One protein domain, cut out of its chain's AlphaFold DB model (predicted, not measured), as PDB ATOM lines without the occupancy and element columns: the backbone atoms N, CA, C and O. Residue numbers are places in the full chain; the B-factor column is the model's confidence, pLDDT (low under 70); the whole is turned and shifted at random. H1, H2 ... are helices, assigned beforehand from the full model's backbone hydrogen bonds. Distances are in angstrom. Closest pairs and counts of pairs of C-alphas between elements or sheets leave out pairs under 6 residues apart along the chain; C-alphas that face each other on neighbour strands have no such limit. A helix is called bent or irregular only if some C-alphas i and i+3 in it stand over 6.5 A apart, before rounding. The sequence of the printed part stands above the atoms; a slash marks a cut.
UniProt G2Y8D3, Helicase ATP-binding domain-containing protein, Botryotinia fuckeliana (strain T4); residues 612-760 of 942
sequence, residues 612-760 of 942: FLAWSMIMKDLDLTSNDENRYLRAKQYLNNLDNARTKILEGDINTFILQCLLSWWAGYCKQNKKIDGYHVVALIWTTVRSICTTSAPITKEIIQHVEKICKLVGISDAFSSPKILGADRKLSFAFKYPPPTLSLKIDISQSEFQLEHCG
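Overview. This is residues 612 to 760 of the 942 residues of the protein "Helicase ATP-binding domain-containing protein" of Botryotinia fuckeliana (strain T4) (UniProt G2Y8D3). The long helix H3 forms the core of an up-and-down bundle of five helices, with H2 along one side of it, H1 splayed out beyond H2, and H4 and H5 on other sides. The short H6 crosses H4, and the long link before H6 runs round the outside of the bundle. The printed part has 149 residues with six named helices, H1 to H6 in chain order, and no named strand; its class is all helix. It is compact, with a radius of gyration of the C-alphas of 15.0 A and spans of 40 by 34 by 28 A.

Arrangement. H3, residues 644 to 671, is the hub. It touches H2, residues 628 to 641, at Trp 665 and Asp 628, whose C-alphas are closest at 5.6 A; they form a hairpin at 13 degrees. With H4, residues 676 to 694, it forms another at 25 degrees, closest at C-alphas 669 and 678, 5.8 A. Residues 703 to 707 of H5, residues 701 to 714, touch H3; C-alphas 656 and 703 are closest at 6.8 A. H1, residues 612 to 623, touches H2 with residues 622 to 623 alone, C-alphas 622 and 631 being closest at 5.8 A. H6, residues 751 to 758, touches H4, closest at C-alphas 758 and 683, 6.2 A, only just about perpendicular at 73 degrees. Every O i to N i+4 pair is within hydrogen-bond range in H1, H2, H5 and H6, against 21 of 24 in H3 and 13 of 15 in H4.

Along the chain. H3 measures 38.8 A, from C-alpha 644 at (-41.315, -8.568, -13.112), with a kink of 58 degrees near residue 651. H3 and H4 are irregular: C-alphas 649 and 652 are 7.5 A apart, 677 and 680 7.4 A. H4 measures 28.3 A; H6 ends at C-alpha 758, (-15.333, -23.607, -16.904).

Size, cuts and confidence. The C-alphas of Ala 645 and Asn 673 are farthest apart, 42.7 A. The printed part has no cut. The link from H5 to H6, residues 715 to 750, is long. Residues 696 to 698, 722 to 731 and 742 have pLDDT under 70.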
ATOM      1  N   PHE A 612     -49.082 -19.924 -12.212       80.31
ATOM      2  CA  PHE A 612     -48.709 -21.337 -12.062       80.31
ATOM      3  C   PHE A 612     -49.477 -22.270 -13.011       80.31
ATOM      4  O   PHE A 612     -48.896 -23.218 -13.535       80.31
ATOM      5  N   LEU A 613     -50.754 -21.997 -13.303       79.44
ATOM      6  CA  LEU A 613     -51.498 -22.761 -14.312       79.44
ATOM      7  C   LEU A 613     -50.900 -22.588 -15.712       79.44
ATOM      8  O   LEU A 613     -50.705 -23.580 -16.417       79.44
ATOM      9  N   ALA A 614     -50.555 -21.357 -16.097       81.69
ATOM     10  CA  ALA A 614     -49.895 -21.080 -17.373       81.69
ATOM     11  C   ALA A 614     -48.530 -21.781 -17.461       81.69
ATOM     12  O   ALA A 614     -48.224 -22.410 -18.474       81.69
ATOM     13  N   TRP A 615     -47.750 -21.745 -16.378       86.31
ATOM     14  CA  TRP A 615     -46.494 -22.484 -16.280       86.31
ATOM     15  C   TRP A 615     -46.702 -23.999 -16.429       86.31
ATOM     16  O   TRP A 615     -45.986 -24.647 -17.189       86.31
ATOM     17  N   SER A 616     -47.745 -24.566 -15.813       82.12
ATOM     18  CA  SER A 616     -48.050 -25.998 -15.924       82.12
ATOM     19  C   SER A 616     -48.369 -26.459 -17.355       82.12
ATOM     20  O   SER A 616     -48.018 -27.574 -17.736       82.12
ATOM     21  N   MET A 617     -48.998 -25.603 -18.169       82.56
ATOM     22  CA  MET A 617     -49.271 -25.893 -19.582       82.56
ATOM     23  C   MET A 617     -47.990 -25.902 -20.416       82.56
ATOM     24  O   MET A 617     -47.817 -26.770 -21.267       82.56
ATOM     25  N   ILE A 618     -47.076 -24.976 -20.132       85.19
ATOM     26  CA  ILE A 618     -45.787 -24.872 -20.820       85.19
ATOM     27  C   ILE A 618     -44.877 -26.037 -20.440       85.19
ATOM     28  O   ILE A 618     -44.260 -26.623 -21.319       85.19
ATOM     29  N   MET A 619     -44.854 -26.457 -19.172       82.56
ATOM     30  CA  MET A 619     -44.107 -27.653 -18.767       82.56
ATOM     31  C   MET A 619     -44.550 -28.907 -19.530       82.56
ATOM     32  O   MET A 619     -43.704 -29.699 -19.930       82.56
ATOM     33  N   LYS A 620     -45.857 -29.075 -19.784       81.44
ATOM     34  CA  LYS A 620     -46.366 -30.204 -20.581       81.44
ATOM     35  C   LYS A 620     -45.885 -30.163 -22.034       81.44
ATOM     36  O   LYS A 620     -45.587 -31.216 -22.583       81.44
ATOM     37  N   ASP A 621     -45.794 -28.977 -22.635       83.19
ATOM     38  CA  ASP A 621     -45.223 -28.797 -23.979       83.19
ATOM     39  C   ASP A 621     -43.710 -29.080 -23.999       83.19
ATOM     40  O   ASP A 621     -43.194 -29.762 -24.886       83.19
ATOM     41  N   LEU A 622     -42.991 -28.633 -22.966       83.19
ATOM     42  CA  LEU A 622     -41.557 -28.875 -22.825       83.19
ATOM     43  C   LEU A 622     -41.244 -30.364 -22.625       83.19
ATOM     44  O   LEU A 622     -40.309 -30.864 -23.246       83.19
ATOM     45  N   ASP A 623     -42.041 -31.092 -21.841       78.69
ATOM     46  CA  ASP A 623     -41.875 -32.536 -21.615       78.69
ATOM     47  C   ASP A 623     -42.084 -33.384 -22.890       78.69
ATOM     48  O   ASP A 623     -41.569 -34.500 -22.964       78.69
ATOM     49  N   LEU A 624     -42.782 -32.869 -23.914       79.12
ATOM     50  CA  LEU A 624     -42.943 -33.537 -25.220       79.12
ATOM     51  C   LEU A 624     -41.692 -33.439 -26.108       79.12
ATOM     52  O   LEU A 624     -41.549 -34.189 -27.073       79.12
ATOM     53  N   THR A 625     -40.774 -32.520 -25.805       78.81
ATOM     54  CA  THR A 625     -39.568 -32.297 -26.609       78.81
ATOM     55  C   THR A 625     -38.486 -33.312 -26.239       78.81
ATOM     56  O   THR A 625     -38.005 -33.322 -25.113       78.81
ATOM     57  N   SER A 626     -38.029 -34.148 -27.177       73.94
ATOM     58  CA  SER A 626     -37.061 -35.217 -26.863       73.94
ATOM     59  C   SER A 626     -35.652 -34.705 -26.517       73.94
ATOM     60  O   SER A 626     -35.000 -35.270 -25.643       73.94
ATOM     61  N   ASN A 627     -35.183 -33.619 -27.143       84.81
ATOM     62  CA  ASN A 627     -33.834 -33.076 -26.919       84.81
ATOM     63  C   ASN A 627     -33.761 -32.230 -25.624       84.81
ATOM     64  O   ASN A 627     -34.509 -31.261 -25.483       84.81
ATOM     65  N   ASP A 628     -32.869 -32.593 -24.692       83.12
ATOM     66  CA  ASP A 628     -32.664 -31.906 -23.403       83.12
ATOM     67  C   ASP A 628     -32.126 -30.468 -23.558       83.12
ATOM     68  O   ASP A 628     -32.514 -29.580 -22.795       83.12
ATOM     69  N   GLU A 629     -31.309 -30.200 -24.581       85.56
ATOM     70  CA  GLU A 629     -30.773 -28.861 -24.879       85.56
ATOM     71  C   GLU A 629     -31.883 -27.886 -25.293       85.56
ATOM     72  O   GLU A 629     -32.010 -26.782 -24.761       85.56
ATOM     73  N   ASN A 630     -32.762 -28.325 -26.197       85.50
ATOM     74  CA  ASN A 630     -33.907 -27.526 -26.634       85.50
ATOM     75  C   ASN A 630     -34.901 -27.283 -25.491       85.50
ATOM     76  O   ASN A 630     -35.496 -26.204 -25.417       85.50
ATOM     77  N   ARG A 631     -35.062 -28.254 -24.579       86.81
ATOM     78  CA  ARG A 631     -35.865 -28.085 -23.359       86.81
ATOM     79  C   ARG A 631     -35.285 -26.996 -22.456       86.81
ATOM     80  O   ARG A 631     -36.028 -26.113 -22.028       86.81
ATOM     81  N   TYR A 632     -33.967 -27.005 -22.240       89.00
ATOM     82  CA  TYR A 632     -33.258 -25.958 -21.501       89.00
ATOM     83  C   TYR A 632     -33.442 -24.568 -22.133       89.00
ATOM     84  O   TYR A 632     -33.861 -23.629 -21.451       89.00
ATOM     85  N   LEU A 633     -33.178 -24.434 -23.438       87.56
ATOM     86  CA  LEU A 633     -33.240 -23.148 -24.142       87.56
ATOM     87  C   LEU A 633     -34.647 -22.540 -24.109       87.56
ATOM     88  O   LEU A 633     -34.794 -21.354 -23.815       87.56
ATOM     89  N   ARG A 634     -35.690 -23.349 -24.336       86.50
ATOM     90  CA  ARG A 634     -37.084 -22.882 -24.285       86.50
ATOM     91  C   ARG A 634     -37.526 -22.503 -22.870       86.50
ATOM     92  O   ARG A 634     -38.191 -21.481 -22.707       86.50
ATOM     93  N   ALA A 635     -37.130 -23.264 -21.846       86.50
ATOM     94  CA  ALA A 635     -37.426 -22.923 -20.451       86.50
ATOM     95  C   ALA A 635     -36.763 -21.594 -20.040       86.50
ATOM     96  O   ALA A 635     -37.402 -20.733 -19.431       86.50
ATOM     97  N   LYS A 636     -35.506 -21.379 -20.445       86.50
ATOM     98  CA  LYS A 636     -34.776 -20.127 -20.200       86.50
ATOM     99  C   LYS A 636     -35.364 -18.946 -20.979       86.50
ATOM    100  O   LYS A 636     -35.484 -17.849 -20.437       86.50
ATOM    101  N   GLN A 637     -35.784 -19.164 -22.226       86.12
ATOM    102  CA  GLN A 637     -36.472 -18.152 -23.033       86.12
ATOM    103  C   GLN A 637     -37.809 -17.744 -22.403       86.12
ATOM    104  O   GLN A 637     -38.140 -16.558 -22.378       86.12
ATOM    105  N   TYR A 638     -38.556 -18.702 -21.848       86.00
ATOM    106  CA  TYR A 638     -39.781 -18.410 -21.111       86.00
ATOM    107  C   TYR A 638     -39.505 -17.549 -19.873       86.00
ATOM    108  O   TYR A 638     -40.164 -16.525 -19.699       86.00
ATOM    109  N   LEU A 639     -38.488 -17.894 -19.073       84.25
ATOM    110  CA  LEU A 639     -38.088 -17.108 -17.901       84.25
ATOM    111  C   LEU A 639     -37.737 -15.655 -18.265       84.25
ATOM    112  O   LEU A 639     -38.187 -14.722 -17.602       84.25
ATOM    113  N   ASN A 640     -36.991 -15.461 -19.357       80.94
ATOM    114  CA  ASN A 640     -36.565 -14.138 -19.820       80.94
ATOM    115  C   ASN A 640     -37.724 -13.265 -20.334       80.94
ATOM    116  O   ASN A 640     -37.653 -12.038 -20.238       80.94
ATOM    117  N   ASN A 641     -38.794 -13.881 -20.845       81.00
ATOM    118  CA  ASN A 641     -39.960 -13.191 -21.405       81.00
ATOM    119  C   ASN A 641     -41.062 -12.884 -20.367       81.00
ATOM    120  O   ASN A 641     -42.072 -12.265 -20.712       81.00
ATOM    121  N   LEU A 642     -40.899 -13.303 -19.104       79.19
ATOM    122  CA  LEU A 642     -41.853 -13.024 -18.025       79.19
ATOM    123  C   LEU A 642     -41.765 -11.570 -17.524       79.19
ATOM    124  O   LEU A 642     -40.713 -10.924 -17.533       79.19
ATOM    125  N   ASP A 643     -42.898 -11.040 -17.053       77.00
ATOM    126  CA  ASP A 643     -42.945  -9.727 -16.408       77.00
ATOM    127  C   ASP A 643     -42.401  -9.772 -14.969       77.00
ATOM    128  O   ASP A 643     -42.435 -10.800 -14.302       77.00
ATOM    129  N   ASN A 644     -41.928  -8.632 -14.449       72.12
ATOM    130  CA  ASN A 644     -41.315  -8.568 -13.112       72.12
ATOM    131  C   ASN A 644     -42.246  -9.049 -11.979       72.12
ATOM    132  O   ASN A 644     -41.753  -9.446 -10.927       72.12
ATOM    133  N   ALA A 645     -43.569  -9.005 -12.172       72.94
ATOM    134  CA  ALA A 645     -44.535  -9.519 -11.204       72.94
ATOM    135  C   ALA A 645     -44.565 -11.057 -11.196       72.94
ATOM    136  O   ALA A 645     -44.424 -11.648 -10.129       72.94
ATOM    137  N   ARG A 646     -44.671 -11.712 -12.365       76.75
ATOM    138  CA  ARG A 646     -44.662 -13.180 -12.465       76.75
ATOM    139  C   ARG A 646     -43.273 -13.772 -12.251       76.75
ATOM    140  O   ARG A 646     -43.191 -14.843 -11.660       76.75
ATOM    141  N   THR A 647     -42.190 -13.090 -12.638       79.44
ATOM    142  CA  THR A 647     -40.811 -13.535 -12.351       79.44
ATOM    143  C   THR A 647     -40.598 -13.697 -10.847       79.44
ATOM    144  O   THR A 647     -40.188 -14.764 -10.411       79.44
ATOM    145  N   LYS A 648     -41.007 -12.713 -10.031       77.31
ATOM    146  CA  LYS A 648     -40.915 -12.792  -8.561       77.31
ATOM    147  C   LYS A 648     -41.672 -13.970  -7.940       77.31
ATOM    148  O   LYS A 648     -41.439 -14.265  -6.777       77.31
ATOM    149  N   ILE A 649     -42.596 -14.592  -8.671       79.19
ATOM    150  CA  ILE A 649     -43.422 -15.707  -8.196       79.19
ATOM    151  C   ILE A 649     -42.898 -17.047  -8.739       79.19
ATOM    152  O   ILE A 649     -42.836 -18.020  -7.993       79.19
ATOM    153  N   LEU A 650     -42.536 -17.110 -10.025       82.06
ATOM    154  CA  LEU A 650     -42.248 -18.357 -10.750       82.06
ATOM    155  C   LEU A 650     -40.756 -18.696 -10.880       82.06
ATOM    156  O   LEU A 650     -40.429 -19.831 -11.221       82.06
ATOM    157  N   GLU A 651     -39.848 -17.748 -10.637       83.12
ATOM    158  CA  GLU A 651     -38.405 -17.913 -10.886       83.12
ATOM    159  C   GLU A 651     -37.804 -19.142 -10.186       83.12
ATOM    160  O   GLU A 651     -37.073 -19.904 -10.816       83.12
ATOM    161  N   GLY A 652     -38.172 -19.402  -8.927       82.25
ATOM    162  CA  GLY A 652     -37.698 -20.580  -8.191       82.25
ATOM    163  C   GLY A 652     -38.149 -21.913  -8.805       82.25
ATOM    164  O   GLY A 652     -37.352 -22.844  -8.918       82.25
ATOM    165  N   ASP A 653     -39.404 -22.002  -9.249       85.19
ATOM    166  CA  ASP A 653     -39.993 -23.224  -9.823       85.19
ATOM    167  C   ASP A 653     -39.440 -23.495 -11.235       85.19
ATOM    168  O   ASP A 653     -39.041 -24.615 -11.558       85.19
ATOM    169  N   ILE A 654     -39.301 -22.444 -12.055       88.12
ATOM    170  CA  ILE A 654     -38.727 -22.531 -13.408       88.12
ATOM    171  C   ILE A 654     -37.239 -22.898 -13.356       88.12
ATOM    172  O   ILE A 654     -36.806 -23.791 -14.085       88.12
ATOM    173  N   ASN A 655     -36.447 -22.267 -12.481       88.75
ATOM    174  CA  ASN A 655     -35.029 -22.604 -12.329       88.75
ATOM    175  C   ASN A 655     -34.831 -24.038 -11.811       88.75
ATOM    176  O   ASN A 655     -33.900 -24.724 -12.232       88.75
ATOM    177  N   THR A 656     -35.738 -24.538 -10.967       89.00
ATOM    178  CA  THR A 656     -35.717 -25.941 -10.523       89.00
ATOM    179  C   THR A 656     -36.020 -26.903 -11.679       89.00
ATOM    180  O   THR A 656     -35.374 -27.943 -11.801       89.00
ATOM    181  N   PHE A 657     -36.939 -26.551 -12.585       89.12
ATOM    182  CA  PHE A 657     -37.186 -27.328 -13.806       89.12
ATOM    183  C   PHE A 657     -35.981 -27.297 -14.762       89.12
ATOM    184  O   PHE A 657     -35.577 -28.331 -15.293       89.12
ATOM    185  N   ILE A 658     -35.341 -26.133 -14.916       90.81
ATOM    186  CA  ILE A 658     -34.090 -25.980 -15.673       90.81
ATOM    187  C   ILE A 658     -32.999 -26.906 -15.118       90.81
ATOM    188  O   ILE A 658     -32.330 -27.588 -15.896       90.81
ATOM    189  N   LEU A 659     -32.855 -26.998 -13.791       90.94
ATOM    190  CA  LEU A 659     -31.922 -27.933 -13.157       90.94
ATOM    191  C   LEU A 659     -32.231 -29.396 -13.491       90.94
ATOM    192  O   LEU A 659     -31.299 -30.165 -13.719       90.94
ATOM    193  N   GLN A 660     -33.506 -29.790 -13.569       90.88
ATOM    194  CA  GLN A 660     -33.887 -31.142 -14.000       90.88
ATOM    195  C   GLN A 660     -33.437 -31.429 -15.442       90.88
ATOM    196  O   GLN A 660     -32.894 -32.504 -15.719       90.88
ATOM    197  N   CYS A 661     -33.641 -30.478 -16.361       90.25
ATOM    198  CA  CYS A 661     -33.218 -30.608 -17.759       90.25
ATOM    199  C   CYS A 661     -31.695 -30.708 -17.883       90.25
ATOM    200  O   CYS A 661     -31.187 -31.623 -18.528       90.25
ATOM    201  N   LEU A 662     -30.963 -29.815 -17.214       92.56
ATOM    202  CA  LEU A 662     -29.500 -29.809 -17.227       92.56
ATOM    203  C   LEU A 662     -28.913 -31.082 -16.603       92.56
ATOM    204  O   LEU A 662     -27.953 -31.639 -17.131       92.56
ATOM    205  N   LEU A 663     -29.509 -31.590 -15.520       91.75
ATOM    206  CA  LEU A 663     -29.081 -32.839 -14.890       91.75
ATOM    207  C   LEU A 663     -29.302 -34.053 -15.808       91.75
ATOM    208  O   LEU A 663     -28.462 -34.950 -15.855       91.75
ATOM    209  N   SER A 664     -30.409 -34.073 -16.557       89.75
ATOM    210  CA  SER A 664     -30.698 -35.118 -17.550       89.75
ATOM    211  C   SER A 664     -29.723 -35.055 -18.730       89.75
ATOM    212  O   SER A 664     -29.195 -36.085 -19.151       89.75
ATOM    213  N   TRP A 665     -29.397 -33.846 -19.193       91.19
ATOM    214  CA  TRP A 665     -28.410 -33.625 -20.248       91.19
ATOM    215  C   TRP A 665     -27.001 -34.065 -19.820       91.19
ATOM    216  O   TRP A 665     -26.334 -34.813 -20.539       91.19
ATOM    217  N   TRP A 666     -26.576 -33.702 -18.605       92.31
ATOM    218  CA  TRP A 666     -25.313 -34.157 -18.016       92.31
ATOM    219  C   TRP A 666     -25.249 -35.685 -17.876       92.31
ATOM    220  O   TRP A 666     -24.232 -36.309 -18.195       92.31
ATOM    221  N   ALA A 667     -26.356 -36.318 -17.474       89.44
ATOM    222  CA  ALA A 667     -26.449 -37.773 -17.420       89.44
ATOM    223  C   ALA A 667     -26.266 -38.426 -18.805       89.44
ATOM    224  O   ALA A 667     -25.702 -39.517 -18.893       89.44
ATOM    225  N   GLY A 668     -26.668 -37.756 -19.890       87.75
ATOM    226  CA  GLY A 668     -26.397 -38.187 -21.264       87.75
ATOM    227  C   GLY A 668     -24.898 -38.312 -21.565       87.75
ATOM    228  O   GLY A 668     -24.457 -39.359 -22.043       87.75
ATOM    229  N   TYR A 669     -24.108 -37.295 -21.207       89.44
ATOM    230  CA  TYR A 669     -22.643 -37.309 -21.349       89.44
ATOM    231  C   TYR A 669     -21.978 -38.365 -20.459       89.44
ATOM    232  O   TYR A 669     -21.089 -39.092 -20.910       89.44
ATOM    233  N   CYS A 670     -22.461 -38.516 -19.221       86.94
ATOM    234  CA  CYS A 670     -21.980 -39.550 -18.305       86.94
ATOM    235  C   CYS A 670     -22.252 -40.965 -18.839       86.94
ATOM    236  O   CYS A 670     -21.394 -41.837 -18.733       86.94
ATOM    237  N   LYS A 671     -23.417 -41.205 -19.461       87.88
ATOM    238  CA  LYS A 671     -23.781 -42.509 -20.045       87.88
ATOM    239  C   LYS A 671     -22.906 -42.882 -21.245       87.88
ATOM    240  O   LYS A 671     -22.658 -44.062 -21.471       87.88
ATOM    241  N   GLN A 672     -22.446 -41.889 -22.005       86.50
ATOM    242  CA  GLN A 672     -21.558 -42.069 -23.160       86.50
ATOM    243  C   GLN A 672     -20.066 -42.084 -22.783       86.50
ATOM    244  O   GLN A 672     -19.223 -42.210 -23.666       86.50
ATOM    245  N   ASN A 673     -19.740 -41.954 -21.491       82.25
ATOM    246  CA  ASN A 673     -18.377 -41.855 -20.967       82.25
ATOM    247  C   ASN A 673     -17.560 -40.678 -21.555       82.25
ATOM    248  O   ASN A 673     -16.339 -40.751 -21.659       82.25
ATOM    249  N   LYS A 674     -18.242 -39.584 -21.936       86.69
ATOM    250  CA  LYS A 674     -17.665 -38.348 -22.503       86.69
ATOM    251  C   LYS A 674     -17.892 -37.156 -21.570       86.69
ATOM    252  O   LYS A 674     -18.558 -36.186 -21.919       86.69
ATOM    253  N   LYS A 675     -17.398 -37.253 -20.336       85.75
ATOM    254  CA  LYS A 675     -17.631 -36.237 -19.296       85.75
ATOM    255  C   LYS A 675     -16.969 -34.888 -19.595       85.75
ATOM    256  O   LYS A 675     -17.573 -33.859 -19.316       85.75
ATOM    257  N   ILE A 676     -15.782 -34.901 -20.203       84.50
ATOM    258  CA  ILE A 676     -15.013 -33.688 -20.536       84.50
ATOM    259  C   ILE A 676     -15.827 -32.758 -21.450       84.50
ATOM    260  O   ILE A 676     -15.973 -31.574 -21.158       84.50
ATOM    261  N   ASP A 677     -16.462 -33.317 -22.483       85.56
ATOM    262  CA  ASP A 677     -17.291 -32.566 -23.436       85.56
ATOM    263  C   ASP A 677     -18.530 -31.930 -22.776       85.56
ATOM    264  O   ASP A 677     -19.070 -30.942 -23.270       85.56
ATOM    265  N   GLY A 678     -18.987 -32.475 -21.643       87.25
ATOM    266  CA  GLY A 678     -20.194 -32.049 -20.931       87.25
ATOM    267  C   GLY A 678     -19.970 -31.031 -19.806       87.25
ATOM    268  O   GLY A 678     -20.950 -30.605 -19.193       87.25
ATOM    269  N   TYR A 679     -18.733 -30.604 -19.516       90.75
ATOM    270  CA  TYR A 679     -18.464 -29.682 -18.398       90.75
ATOM    271  C   TYR A 679     -19.130 -28.308 -18.544       90.75
ATOM    272  O   TYR A 679     -19.491 -27.686 -17.543       90.75
ATOM    273  N   HIS A 680     -19.402 -27.865 -19.772       90.06
ATOM    274  CA  HIS A 680     -20.199 -26.664 -20.018       90.06
ATOM    275  C   HIS A 680     -21.628 -26.781 -19.448       90.06
ATOM    276  O   HIS A 680     -22.150 -25.816 -18.894       90.06
ATOM    277  N   VAL A 681     -22.246 -27.972 -19.494       91.31
ATOM    278  CA  VAL A 681     -23.563 -28.240 -18.882       91.31
ATOM    279  C   VAL A 681     -23.463 -28.163 -17.362       91.31
ATOM    280  O   VAL A 681     -24.324 -27.574 -16.710       91.31
ATOM    281  N   VAL A 682     -22.383 -28.696 -16.783       91.06
ATOM    282  CA  VAL A 682     -22.124 -28.605 -15.338       91.06
ATOM    283  C   VAL A 682     -21.945 -27.144 -14.903       91.06
ATOM    284  O   VAL A 682     -22.444 -26.761 -13.846       91.06
ATOM    285  N   ALA A 683     -21.326 -26.293 -15.729       90.38
ATOM    286  CA  ALA A 683     -21.189 -24.860 -15.446       90.38
ATOM    287  C   ALA A 683     -22.552 -24.137 -15.461       90.38
ATOM    288  O   ALA A 683     -22.811 -23.251 -14.638       90.38
ATOM    289  N   LEU A 684     -23.475 -24.565 -16.331       91.50
ATOM    290  CA  LEU A 684     -24.865 -24.097 -16.324       91.50
ATOM    291  C   LEU A 684     -25.627 -24.558 -15.073       91.50
ATOM    292  O   LEU A 684     -26.394 -23.770 -14.512       91.50
ATOM    293  N   ILE A 685     -25.406 -25.795 -14.605       91.81
ATOM    294  CA  ILE A 685     -25.965 -26.293 -13.332       91.81
ATOM    295  C   ILE A 685     -25.458 -25.419 -12.183       91.81
ATOM    296  O   ILE A 685     -26.263 -24.891 -11.420       91.81
ATOM    297  N   TRP A 686     -24.141 -25.211 -12.100       91.19
ATOM    298  CA  TRP A 686     -23.496 -24.389 -11.074       91.19
ATOM    299  C   TRP A 686     -24.079 -22.968 -11.017       91.19
ATOM    300  O   TRP A 686     -24.461 -22.484  -9.951       91.19
ATOM    301  N   THR A 687     -24.248 -22.330 -12.177       89.69
ATOM    302  CA  THR A 687     -24.819 -20.978 -12.287       89.69
ATOM    303  C   THR A 687     -26.287 -20.931 -11.873       89.69
ATOM    304  O   THR A 687     -26.710 -20.023 -11.158       89.69
ATOM    305  N   THR A 688     -27.081 -21.920 -12.295       89.31
ATOM    306  CA  THR A 688     -28.514 -21.980 -11.971       89.31
ATOM    307  C   THR A 688     -28.728 -22.209 -10.473       89.31
ATOM    308  O   THR A 688     -29.599 -21.578  -9.877       89.31
ATOM    309  N   VAL A 689     -27.894 -23.039  -9.832       89.19
ATOM    310  CA  VAL A 689     -27.894 -23.223  -8.371       89.19
ATOM    311  C   VAL A 689     -27.626 -21.900  -7.654       89.19
ATOM    312  O   VAL A 689     -28.396 -21.522  -6.771       89.19
ATOM    313  N   ARG A 690     -26.591 -21.154  -8.066       85.69
ATOM    314  CA  ARG A 690     -26.284 -19.839  -7.480       85.69
ATOM    315  C   ARG A 690     -27.414 -18.837  -7.679       85.69
ATOM    316  O   ARG A 690     -27.741 -18.119  -6.740       85.69
ATOM    317  N   SER A 691     -28.036 -18.819  -8.858       83.75
ATOM    318  CA  SER A 691     -29.204 -17.978  -9.134       83.75
ATOM    319  C   SER A 691     -30.351 -18.290  -8.173       83.75
ATOM    320  O   SER A 691     -30.899 -17.365  -7.583       83.75
ATOM    321  N   ILE A 692     -30.664 -19.567  -7.916       84.69
ATOM    322  CA  ILE A 692     -31.671 -19.944  -6.910       84.69
ATOM    323  C   ILE A 692     -31.249 -19.453  -5.519       84.69
ATOM    324  O   ILE A 692     -32.065 -18.887  -4.802       84.69
ATOM    325  N   CYS A 693     -29.980 -19.596  -5.140       81.38
ATOM    326  CA  CYS A 693     -29.490 -19.156  -3.833       81.38
ATOM    327  C   CYS A 693     -29.551 -17.629  -3.604       81.38
ATOM    328  O   CYS A 693     -29.698 -17.200  -2.459       81.38
ATOM    329  N   THR A 694     -29.442 -16.814  -4.659       74.44
ATOM    330  CA  THR A 694     -29.430 -15.337  -4.591       74.44
ATOM    331  C   THR A 694     -30.761 -14.682  -4.973       74.44
ATOM    332  O   THR A 694     -30.915 -13.464  -4.843       74.44
ATOM    333  N   THR A 695     -31.736 -15.472  -5.421       75.00
ATOM    334  CA  THR A 695     -33.047 -15.007  -5.886       75.00
ATOM    335  C   THR A 695     -33.858 -14.334  -4.769       75.00
ATOM    336  O   THR A 695     -33.838 -14.741  -3.609       75.00
ATOM    337  N   SER A 696     -34.617 -13.294  -5.138       65.94
ATOM    338  CA  SER A 696     -35.533 -12.570  -4.233       65.94
ATOM    339  C   SER A 696     -36.960 -13.143  -4.178       65.94
ATOM    340  O   SER A 696     -37.774 -12.694  -3.370       65.94
ATOM    341  N   ALA A 697     -37.268 -14.114  -5.043       69.50
ATOM    342  CA  ALA A 697     -38.520 -14.867  -5.085       69.50
ATOM    343  C   ALA A 697     -38.653 -15.833  -3.884       69.50
ATOM    344  O   ALA A 697     -37.643 -16.248  -3.312       69.50
ATOM    345  N   PRO A 698     -39.881 -16.219  -3.493       68.75
ATOM    346  CA  PRO A 698     -40.094 -17.181  -2.422       68.75
ATOM    347  C   PRO A 698     -39.607 -18.583  -2.828       68.75
ATOM    348  O   PRO A 698     -40.051 -19.136  -3.833       68.75
ATOM    349  N   ILE A 699     -38.699 -19.162  -2.037       74.88
ATOM    350  CA  ILE A 699     -38.117 -20.497  -2.259       74.88
ATOM    351  C   ILE A 699     -38.665 -21.465  -1.210       74.88
ATOM    352  O   ILE A 699     -38.660 -21.176  -0.012       74.88
ATOM    353  N   THR A 700     -39.122 -22.629  -1.665       79.69
ATOM    354  CA  THR A 700     -39.743 -23.664  -0.829       79.69
ATOM    355  C   THR A 700     -38.683 -24.598  -0.247       79.69
ATOM    356  O   THR A 700     -37.578 -24.729  -0.784       79.69
ATOM    357  N   LYS A 701     -39.000 -25.290   0.856       80.12
ATOM    358  CA  LYS A 701     -38.046 -26.237   1.467       80.12
ATOM    359  C   LYS A 701     -37.714 -27.406   0.539       80.12
ATOM    360  O   LYS A 701     -36.606 -27.933   0.588       80.12
ATOM    361  N   GLU A 702     -38.662 -27.779  -0.316       82.00
ATOM    362  CA  GLU A 702     -38.513 -28.827  -1.323       82.00
ATOM    363  C   GLU A 702     -37.435 -28.456  -2.360       82.00
ATOM    364  O   GLU A 702     -36.523 -29.246  -2.600       82.00
ATOM    365  N   ILE A 703     -37.447 -27.223  -2.888       83.38
ATOM    366  CA  ILE A 703     -36.424 -26.729  -3.832       83.38
ATOM    367  C   ILE A 703     -35.021 -26.820  -3.221       83.38
ATOM    368  O   ILE A 703     -34.097 -27.316  -3.862       83.38
ATOM    369  N   ILE A 704     -34.866 -26.397  -1.963       83.69
ATOM    370  CA  ILE A 704     -33.577 -26.429  -1.256       83.69
ATOM    371  C   ILE A 704     -33.052 -27.867  -1.146       83.69
ATOM    372  O   ILE A 704     -31.876 -28.108  -1.414       83.69
ATOM    373  N   GLN A 705     -33.920 -28.834  -0.825       86.06
ATOM    374  CA  GLN A 705     -33.549 -30.253  -0.756       86.06
ATOM    375  C   GLN A 705     -33.096 -30.801  -2.117       86.06
ATOM    376  O   GLN A 705     -32.117 -31.549  -2.184       86.06
ATOM    377  N   HIS A 706     -33.778 -30.427  -3.206       87.31
ATOM    378  CA  HIS A 706     -33.380 -30.817  -4.561       87.31
ATOM    379  C   HIS A 706     -32.027 -30.213  -4.947       87.31
ATOM    380  O   HIS A 706     -31.145 -30.939  -5.405       87.31
ATOM    381  N   VAL A 707     -31.829 -28.917  -4.705       87.19
ATOM    382  CA  VAL A 707     -30.568 -28.219  -4.991       87.19
ATOM    383  C   VAL A 707     -29.404 -28.828  -4.203       87.19
ATOM    384  O   VAL A 707     -28.371 -29.148  -4.790       87.19
ATOM    385  N   GLU A 708     -29.574 -29.068  -2.899       88.00
ATOM    386  CA  GLU A 708     -28.541 -29.678  -2.053       88.00
ATOM    387  C   GLU A 708     -28.183 -31.094  -2.536       88.00
ATOM    388  O   GLU A 708     -27.007 -31.463  -2.625       88.00
ATOM    389  N   LYS A 709     -29.195 -31.889  -2.908       88.38
ATOM    390  CA  LYS A 709     -28.998 -33.237  -3.449       88.38
ATOM    391  C   LYS A 709     -28.267 -33.214  -4.795       88.38
ATOM    392  O   LYS A 709     -27.375 -34.034  -4.996       88.38
ATOM    393  N   ILE A 710     -28.583 -32.276  -5.690       89.06
ATOM    394  CA  ILE A 710     -27.887 -32.107  -6.979       89.06
ATOM    395  C   ILE A 710     -26.422 -31.726  -6.758       89.06
ATOM    396  O   ILE A 710     -25.540 -32.338  -7.360       89.06
ATOM    397  N   CYS A 711     -26.141 -30.788  -5.848       88.06
ATOM    398  CA  CYS A 711     -24.769 -30.376  -5.544       88.06
ATOM    399  C   CYS A 711     -23.921 -31.548  -5.028       88.06
ATOM    400  O   CYS A 711     -22.768 -31.696  -5.436       88.06
ATOM    401  N   LYS A 712     -24.502 -32.420  -4.189       87.94
ATOM    402  CA  LYS A 712     -23.851 -33.653  -3.708       87.94
ATOM    403  C   LYS A 712     -23.643 -34.693  -4.815       87.94
ATOM    404  O   LYS A 712     -22.600 -35.339  -4.836       87.94
ATOM    405  N   LEU A 713     -24.607 -34.858  -5.726       88.06
ATOM    406  CA  LEU A 713     -24.526 -35.824  -6.833       88.06
ATOM    407  C   LEU A 713     -23.469 -35.444  -7.878       88.06
ATOM    408  O   LEU A 713     -22.787 -36.322  -8.399       88.06
ATOM    409  N   VAL A 714     -23.346 -34.150  -8.177       88.69
ATOM    410  CA  VAL A 714     -22.422 -33.630  -9.195       88.69
ATOM    411  C   VAL A 714     -21.033 -33.340  -8.611       88.69
ATOM    412  O   VAL A 714     -20.039 -33.451  -9.322       88.69
ATOM    413  N   GLY A 715     -20.932 -33.052  -7.308       85.56
ATOM    414  CA  GLY A 715     -19.664 -32.744  -6.635       85.56
ATOM    415  C   GLY A 715     -19.297 -31.254  -6.643       85.56
ATOM    416  O   GLY A 715     -18.119 -30.926  -6.705       85.56
ATOM    417  N   ILE A 716     -20.297 -30.367  -6.591       86.56
ATOM    418  CA  ILE A 716     -20.149 -28.897  -6.630       86.56
ATOM    419  C   ILE A 716     -20.729 -28.236  -5.366       86.56
ATOM    420  O   ILE A 716     -21.645 -27.418  -5.430       86.56
ATOM    421  N   SER A 717     -20.234 -28.609  -4.186       83.19
ATOM    422  CA  SER A 717     -20.828 -28.198  -2.903       83.19
ATOM    423  C   SER A 717     -20.766 -26.685  -2.638       83.19
ATOM    424  O   SER A 717     -21.769 -26.131  -2.202       83.19
ATOM    425  N   ASP A 718     -19.674 -25.996  -2.987       79.62
ATOM    426  CA  ASP A 718     -19.554 -24.522  -2.874       79.62
ATOM    427  C   ASP A 718     -20.589 -23.709  -3.671       79.62
ATOM    428  O   ASP A 718     -20.763 -22.521  -3.407       79.62
ATOM    429  N   ALA A 719     -21.268 -24.299  -4.664       77.19
ATOM    430  CA  ALA A 719     -22.322 -23.592  -5.395       77.19
ATOM    431  C   ALA A 719     -23.524 -23.268  -4.491       77.19
ATOM    432  O   ALA A 719     -24.278 -22.335  -4.766       77.19
ATOM    433  N   PHE A 720     -23.707 -24.048  -3.422       81.88
ATOM    434  CA  PHE A 720     -24.827 -23.934  -2.505       81.88
ATOM    435  C   PHE A 720     -24.494 -23.030  -1.314       81.88
ATOM    436  O   PHE A 720     -23.675 -23.364  -0.460       81.88
ATOM    437  N   SER A 721     -25.216 -21.918  -1.199       78.38
ATOM    438  CA  SER A 721     -25.298 -21.113   0.024       78.38
ATOM    439  C   SER A 721     -26.724 -21.172   0.560       78.38
ATOM    440  O   SER A 721     -27.657 -21.007  -0.226       78.38
ATOM    441  N   SER A 722     -26.918 -21.371   1.869       69.31
ATOM    442  CA  SER A 722     -28.256 -21.498   2.468       69.31
ATOM    443  C   SER A 722     -29.128 -20.262   2.162       69.31
ATOM    444  O   SER A 722     -28.846 -19.189   2.709       69.31
ATOM    445  N   PRO A 723     -30.168 -20.370   1.311       66.81
ATOM    446  CA  PRO A 723     -30.987 -19.221   0.945       66.81
ATOM    447  C   PRO A 723     -31.907 -18.811   2.103       66.81
ATOM    448  O   PRO A 723     -32.298 -19.631   2.938       66.81
ATOM    449  N   LYS A 724     -32.288 -17.530   2.154       61.59
ATOM    450  CA  LYS A 724     -33.294 -17.045   3.111       61.59
ATOM    451  C   LYS A 724     -34.670 -17.559   2.680       61.59
ATOM    452  O   LYS A 724     -35.156 -17.183   1.620       61.59
ATOM    453  N   ILE A 725     -35.304 -18.395   3.504       62.66
ATOM    454  CA  ILE A 725     -36.674 -18.868   3.258       62.66
ATOM    455  C   ILE A 725     -37.615 -17.659   3.336       62.66
ATOM    456  O   ILE A 725     -37.797 -17.068   4.401       62.66
ATOM    457  N   LEU A 726     -38.195 -17.286   2.199       57.44
ATOM    458  CA  LEU A 726     -39.168 -16.207   2.061       57.44
ATOM    459  C   LEU A 726     -40.497 -16.825   1.609       57.44
ATOM    460  O   LEU A 726     -40.534 -17.500   0.590       57.44
ATOM    461  N   GLY A 727     -41.585 -16.592   2.348       57.56
ATOM    462  CA  GLY A 727     -42.946 -16.972   1.937       57.56
ATOM    463  C   GLY A 727     -43.488 -18.304   2.484       57.56
ATOM    464  O   GLY A 727     -42.845 -18.993   3.272       57.56
ATOM    465  N   ALA A 728     -44.734 -18.618   2.103       57.16
ATOM    466  CA  ALA A 728     -45.456 -19.825   2.512       57.16
ATOM    467  C   ALA A 728     -44.971 -21.074   1.746       57.16
ATOM    468  O   ALA A 728     -44.713 -21.015   0.545       57.16
ATOM    469  N   ASP A 729     -44.873 -22.207   2.447       61.03
ATOM    470  CA  ASP A 729     -44.316 -23.480   1.959       61.03
ATOM    471  C   ASP A 729     -45.288 -24.171   0.974       61.03
ATOM    472  O   ASP A 729     -46.123 -24.993   1.358       61.03
ATOM    473  N   ARG A 730     -45.243 -23.773  -0.305       67.56
ATOM    474  CA  ARG A 730     -46.001 -24.390  -1.411       67.56
ATOM    475  C   ARG A 730     -45.212 -25.586  -1.972       67.56
ATOM    476  O   ARG A 730     -43.993 -25.531  -2.055       67.56
ATOM    477  N   LYS A 731     -45.889 -26.668  -2.371       69.62
ATOM    478  CA  LYS A 731     -45.240 -27.801  -3.067       69.62
ATOM    479  C   LYS A 731     -44.859 -27.419  -4.501       69.62
ATOM    480  O   LYS A 731     -45.565 -26.608  -5.106       69.62
ATOM    481  N   LEU A 732     -43.785 -28.010  -5.029       75.31
ATOM    482  CA  LEU A 732     -43.362 -27.849  -6.428       75.31
ATOM    483  C   LEU A 732     -44.507 -28.147  -7.408       75.31
ATOM    484  O   LEU A 732     -45.330 -29.036  -7.175       75.31
ATOM    485  N   SER A 733     -44.546 -27.431  -8.537       74.50
ATOM    486  CA  SER A 733     -45.598 -27.624  -9.551       74.50
ATOM    487  C   SER A 733     -45.440 -28.924 -10.350       74.50
ATOM    488  O   SER A 733     -46.322 -29.279 -11.136       74.50
ATOM    489  N   PHE A 734     -44.322 -29.632 -10.175       80.00
ATOM    490  CA  PHE A 734     -43.986 -30.879 -10.856       80.00
ATOM    491  C   PHE A 734     -43.183 -31.811  -9.935       80.00
ATOM    492  O   PHE A 734     -42.557 -31.377  -8.971       80.00
ATOM    493  N   ALA A 735     -43.183 -33.108 -10.249       81.19
ATOM    494  CA  ALA A 735     -42.348 -34.087  -9.559       81.19
ATOM    495  C   ALA A 735     -40.949 -34.124 -10.188       81.19
ATOM    496  O   ALA A 735     -40.814 -34.422 -11.377       81.19
ATOM    497  N   PHE A 736     -39.916 -33.853  -9.388       84.94
ATOM    498  CA  PHE A 736     -38.540 -33.823  -9.875       84.94
ATOM    499  C   PHE A 736     -38.038 -35.224 -10.265       84.94
ATOM    500  O   PHE A 736     -38.018 -36.145  -9.442       84.94
ATOM    501  N   LYS A 737     -37.581 -35.385 -11.509       86.31
ATOM    502  CA  LYS A 737     -37.060 -36.649 -12.055       86.31
ATOM    503  C   LYS A 737     -35.534 -36.703 -11.936       86.31
ATOM    504  O   LYS A 737     -34.839 -35.834 -12.452       86.31
ATOM    505  N   TYR A 738     -35.010 -37.746 -11.289       86.56
ATOM    506  CA  TYR A 738     -33.566 -37.990 -11.182       86.56
ATOM    507  C   TYR A 738     -33.099 -39.055 -12.189       86.56
ATOM    508  O   TYR A 738     -33.832 -40.021 -12.422       86.56
ATOM    509  N   PRO A 739     -31.875 -38.936 -12.738       84.25
ATOM    510  CA  PRO A 739     -31.235 -40.014 -13.489       84.25
ATOM    511  C   PRO A 739     -31.063 -41.293 -12.639       84.25
ATOM    512  O   PRO A 739     -31.035 -41.211 -11.407       84.25
ATOM    513  N   PRO A 740     -30.933 -42.479 -13.267       79.69
ATOM    514  CA  PRO A 740     -30.812 -43.746 -12.547       79.69
ATOM    515  C   PRO A 740     -29.560 -43.783 -11.645       79.69
ATOM    516  O   PRO A 740     -28.491 -43.338 -12.066       79.69
ATOM    517  N   PRO A 741     -29.651 -44.361 -10.430       70.62
ATOM    518  CA  PRO A 741     -28.591 -44.314  -9.412       70.62
ATOM    519  C   PRO A 741     -27.337 -45.136  -9.755       70.62
ATOM    520  O   PRO A 741     -26.341 -45.055  -9.045       70.62
ATOM    521  N   THR A 742     -27.371 -45.929 -10.826       69.69
ATOM    522  CA  THR A 742     -26.237 -46.728 -11.314       69.69
ATOM    523  C   THR A 742     -25.195 -45.902 -12.076       69.69
ATOM    524  O   THR A 742     -24.113 -46.410 -12.361       69.69
ATOM    525  N   LEU A 743     -25.495 -44.642 -12.411       78.19
ATOM    526  CA  LEU A 743     -24.622 -43.757 -13.178       78.19
ATOM    527  C   LEU A 743     -23.887 -42.768 -12.257       78.19
ATOM    528  O   LEU A 743     -24.522 -42.004 -11.531       78.19
ATOM    529  N   SER A 744     -22.551 -42.741 -12.309       83.62
ATOM    530  CA  SER A 744     -21.754 -41.760 -11.556       83.62
ATOM    531  C   SER A 744     -21.804 -40.388 -12.232       83.62
ATOM    532  O   SER A 744     -21.184 -40.180 -13.275       83.62
ATOM    533  N   LEU A 745     -22.536 -39.455 -11.620       85.06
ATOM    534  CA  LEU A 745     -22.693 -38.070 -12.084       85.06
ATOM    535  C   LEU A 745     -21.630 -37.114 -11.525       85.06
ATOM    536  O   LEU A 745     -21.686 -35.917 -11.809       85.06
ATOM    537  N   LYS A 746     -20.684 -37.619 -10.728       89.06
ATOM    538  CA  LYS A 746     -19.636 -36.799 -10.119       89.06
ATOM    539  C   LYS A 746     -18.652 -36.319 -11.189       89.06
ATOM    540  O   LYS A 746     -18.282 -37.104 -12.067       89.06
ATOM    541  N   ILE A 747     -18.237 -35.058 -11.102       90.38
ATOM    542  CA  ILE A 747     -17.131 -34.515 -11.902       90.38
ATOM    543  C   ILE A 747     -15.814 -35.248 -11.595       90.38
ATOM    544  O   ILE A 747     -15.627 -35.740 -10.479       90.38
ATOM    545  N   ASP A 748     -14.921 -35.331 -12.583       87.81
ATOM    546  CA  ASP A 748     -13.660 -36.075 -12.449       87.81
ATOM    547  C   ASP A 748     -12.502 -35.191 -11.938       87.81
ATOM    548  O   ASP A 748     -11.541 -35.707 -11.372       87.81
ATOM    549  N   ILE A 749     -12.616 -33.868 -12.093       88.31
ATOM    550  CA  ILE A 749     -11.651 -32.862 -11.621       88.31
ATOM    551  C   ILE A 749     -12.040 -32.285 -10.256       88.31
ATOM    552  O   ILE A 749     -13.166 -32.464  -9.774       88.31
ATOM    553  N   SER A 750     -11.107 -31.581  -9.612       87.31
ATOM    554  CA  SER A 750     -11.401 -30.907  -8.346       87.31
ATOM    555  C   SER A 750     -12.404 -29.761  -8.543       87.31
ATOM    556  O   SER A 750     -12.491 -29.149  -9.606       87.31
ATOM    557  N   GLN A 751     -13.178 -29.442  -7.503       85.75
ATOM    558  CA  GLN A 751     -14.197 -28.393  -7.585       85.75
ATOM    559  C   GLN A 751     -13.604 -27.004  -7.899       85.75
ATOM    560  O   GLN A 751     -14.222 -26.231  -8.634       85.75
ATOM    561  N   SER A 752     -12.428 -26.678  -7.360       84.56
ATOM    562  CA  SER A 752     -11.755 -25.394  -7.601       84.56
ATOM    563  C   SER A 752     -11.219 -25.285  -9.030       84.56
ATOM    564  O   SER A 752     -11.368 -24.245  -9.664       84.56
ATOM    565  N   GLU A 753     -10.654 -26.372  -9.551       87.38
ATOM    566  CA  GLU A 753     -10.165 -26.477 -10.930       87.38
ATOM    567  C   GLU A 753     -11.314 -26.344 -11.935       87.38
ATOM    568  O   GLU A 753     -11.268 -25.485 -12.810       87.38
ATOM    569  N   PHE A 754     -12.425 -27.056 -11.711       90.38
ATOM    570  CA  PHE A 754     -13.647 -26.912 -12.509       90.38
ATOM    571  C   PHE A 754     -14.166 -25.465 -12.559       90.38
ATOM    572  O   PHE A 754     -14.580 -24.971 -13.612       90.38
ATOM    573  N   GLN A 755     -14.161 -24.772 -11.416       87.12
ATOM    574  CA  GLN A 755     -14.619 -23.386 -11.342       87.12
ATOM    575  C   GLN A 755     -13.727 -22.449 -12.165       87.12
ATOM    576  O   GLN A 755     -14.253 -21.619 -12.907       87.12
ATOM    577  N   LEU A 756     -12.403 -22.588 -12.057       85.81
ATOM    578  CA  LEU A 756     -11.451 -21.745 -12.781       85.81
ATOM    579  C   LEU A 756     -11.475 -22.004 -14.293       85.81
ATOM    580  O   LEU A 756     -11.442 -21.046 -15.063       85.81
ATOM    581  N   GLU A 757     -11.591 -23.262 -14.722       86.50
ATOM    582  CA  GLU A 757     -11.559 -23.623 -16.146       86.50
ATOM    583  C   GLU A 757     -12.886 -23.359 -16.874       86.50
ATOM    584  O   GLU A 757     -12.882 -22.937 -18.031       86.50
ATOM    585  N   HIS A 758     -14.033 -23.576 -16.217       86.50
ATOM    586  CA  HIS A 758     -15.333 -23.607 -16.904       86.50
ATOM    587  C   HIS A 758     -16.368 -22.588 -16.406       86.50
ATOM    588  O   HIS A 758     -17.326 -22.300 -17.128       86.50
ATOM    589  N   CYS A 759     -16.211 -22.013 -15.206       85.06
ATOM    590  CA  CYS A 759     -17.207 -21.094 -14.636       85.06
ATOM    591  C   CYS A 759     -16.865 -19.604 -14.806       85.06
ATOM    592  O   CYS A 759     -17.672 -18.760 -14.422       85.06
ATOM    593  N   GLY A 760     -15.725 -19.260 -15.416       80.81
ATOM    594  CA  GLY A 760     -15.259 -17.875 -15.589       80.81
ATOM    595  C   GLY A 760     -16.299 -16.875 -16.140       80.81
ATOM    596  O   GLY A 760     -16.425 -15.785 -15.577       80.81
TER     597      GLY A 760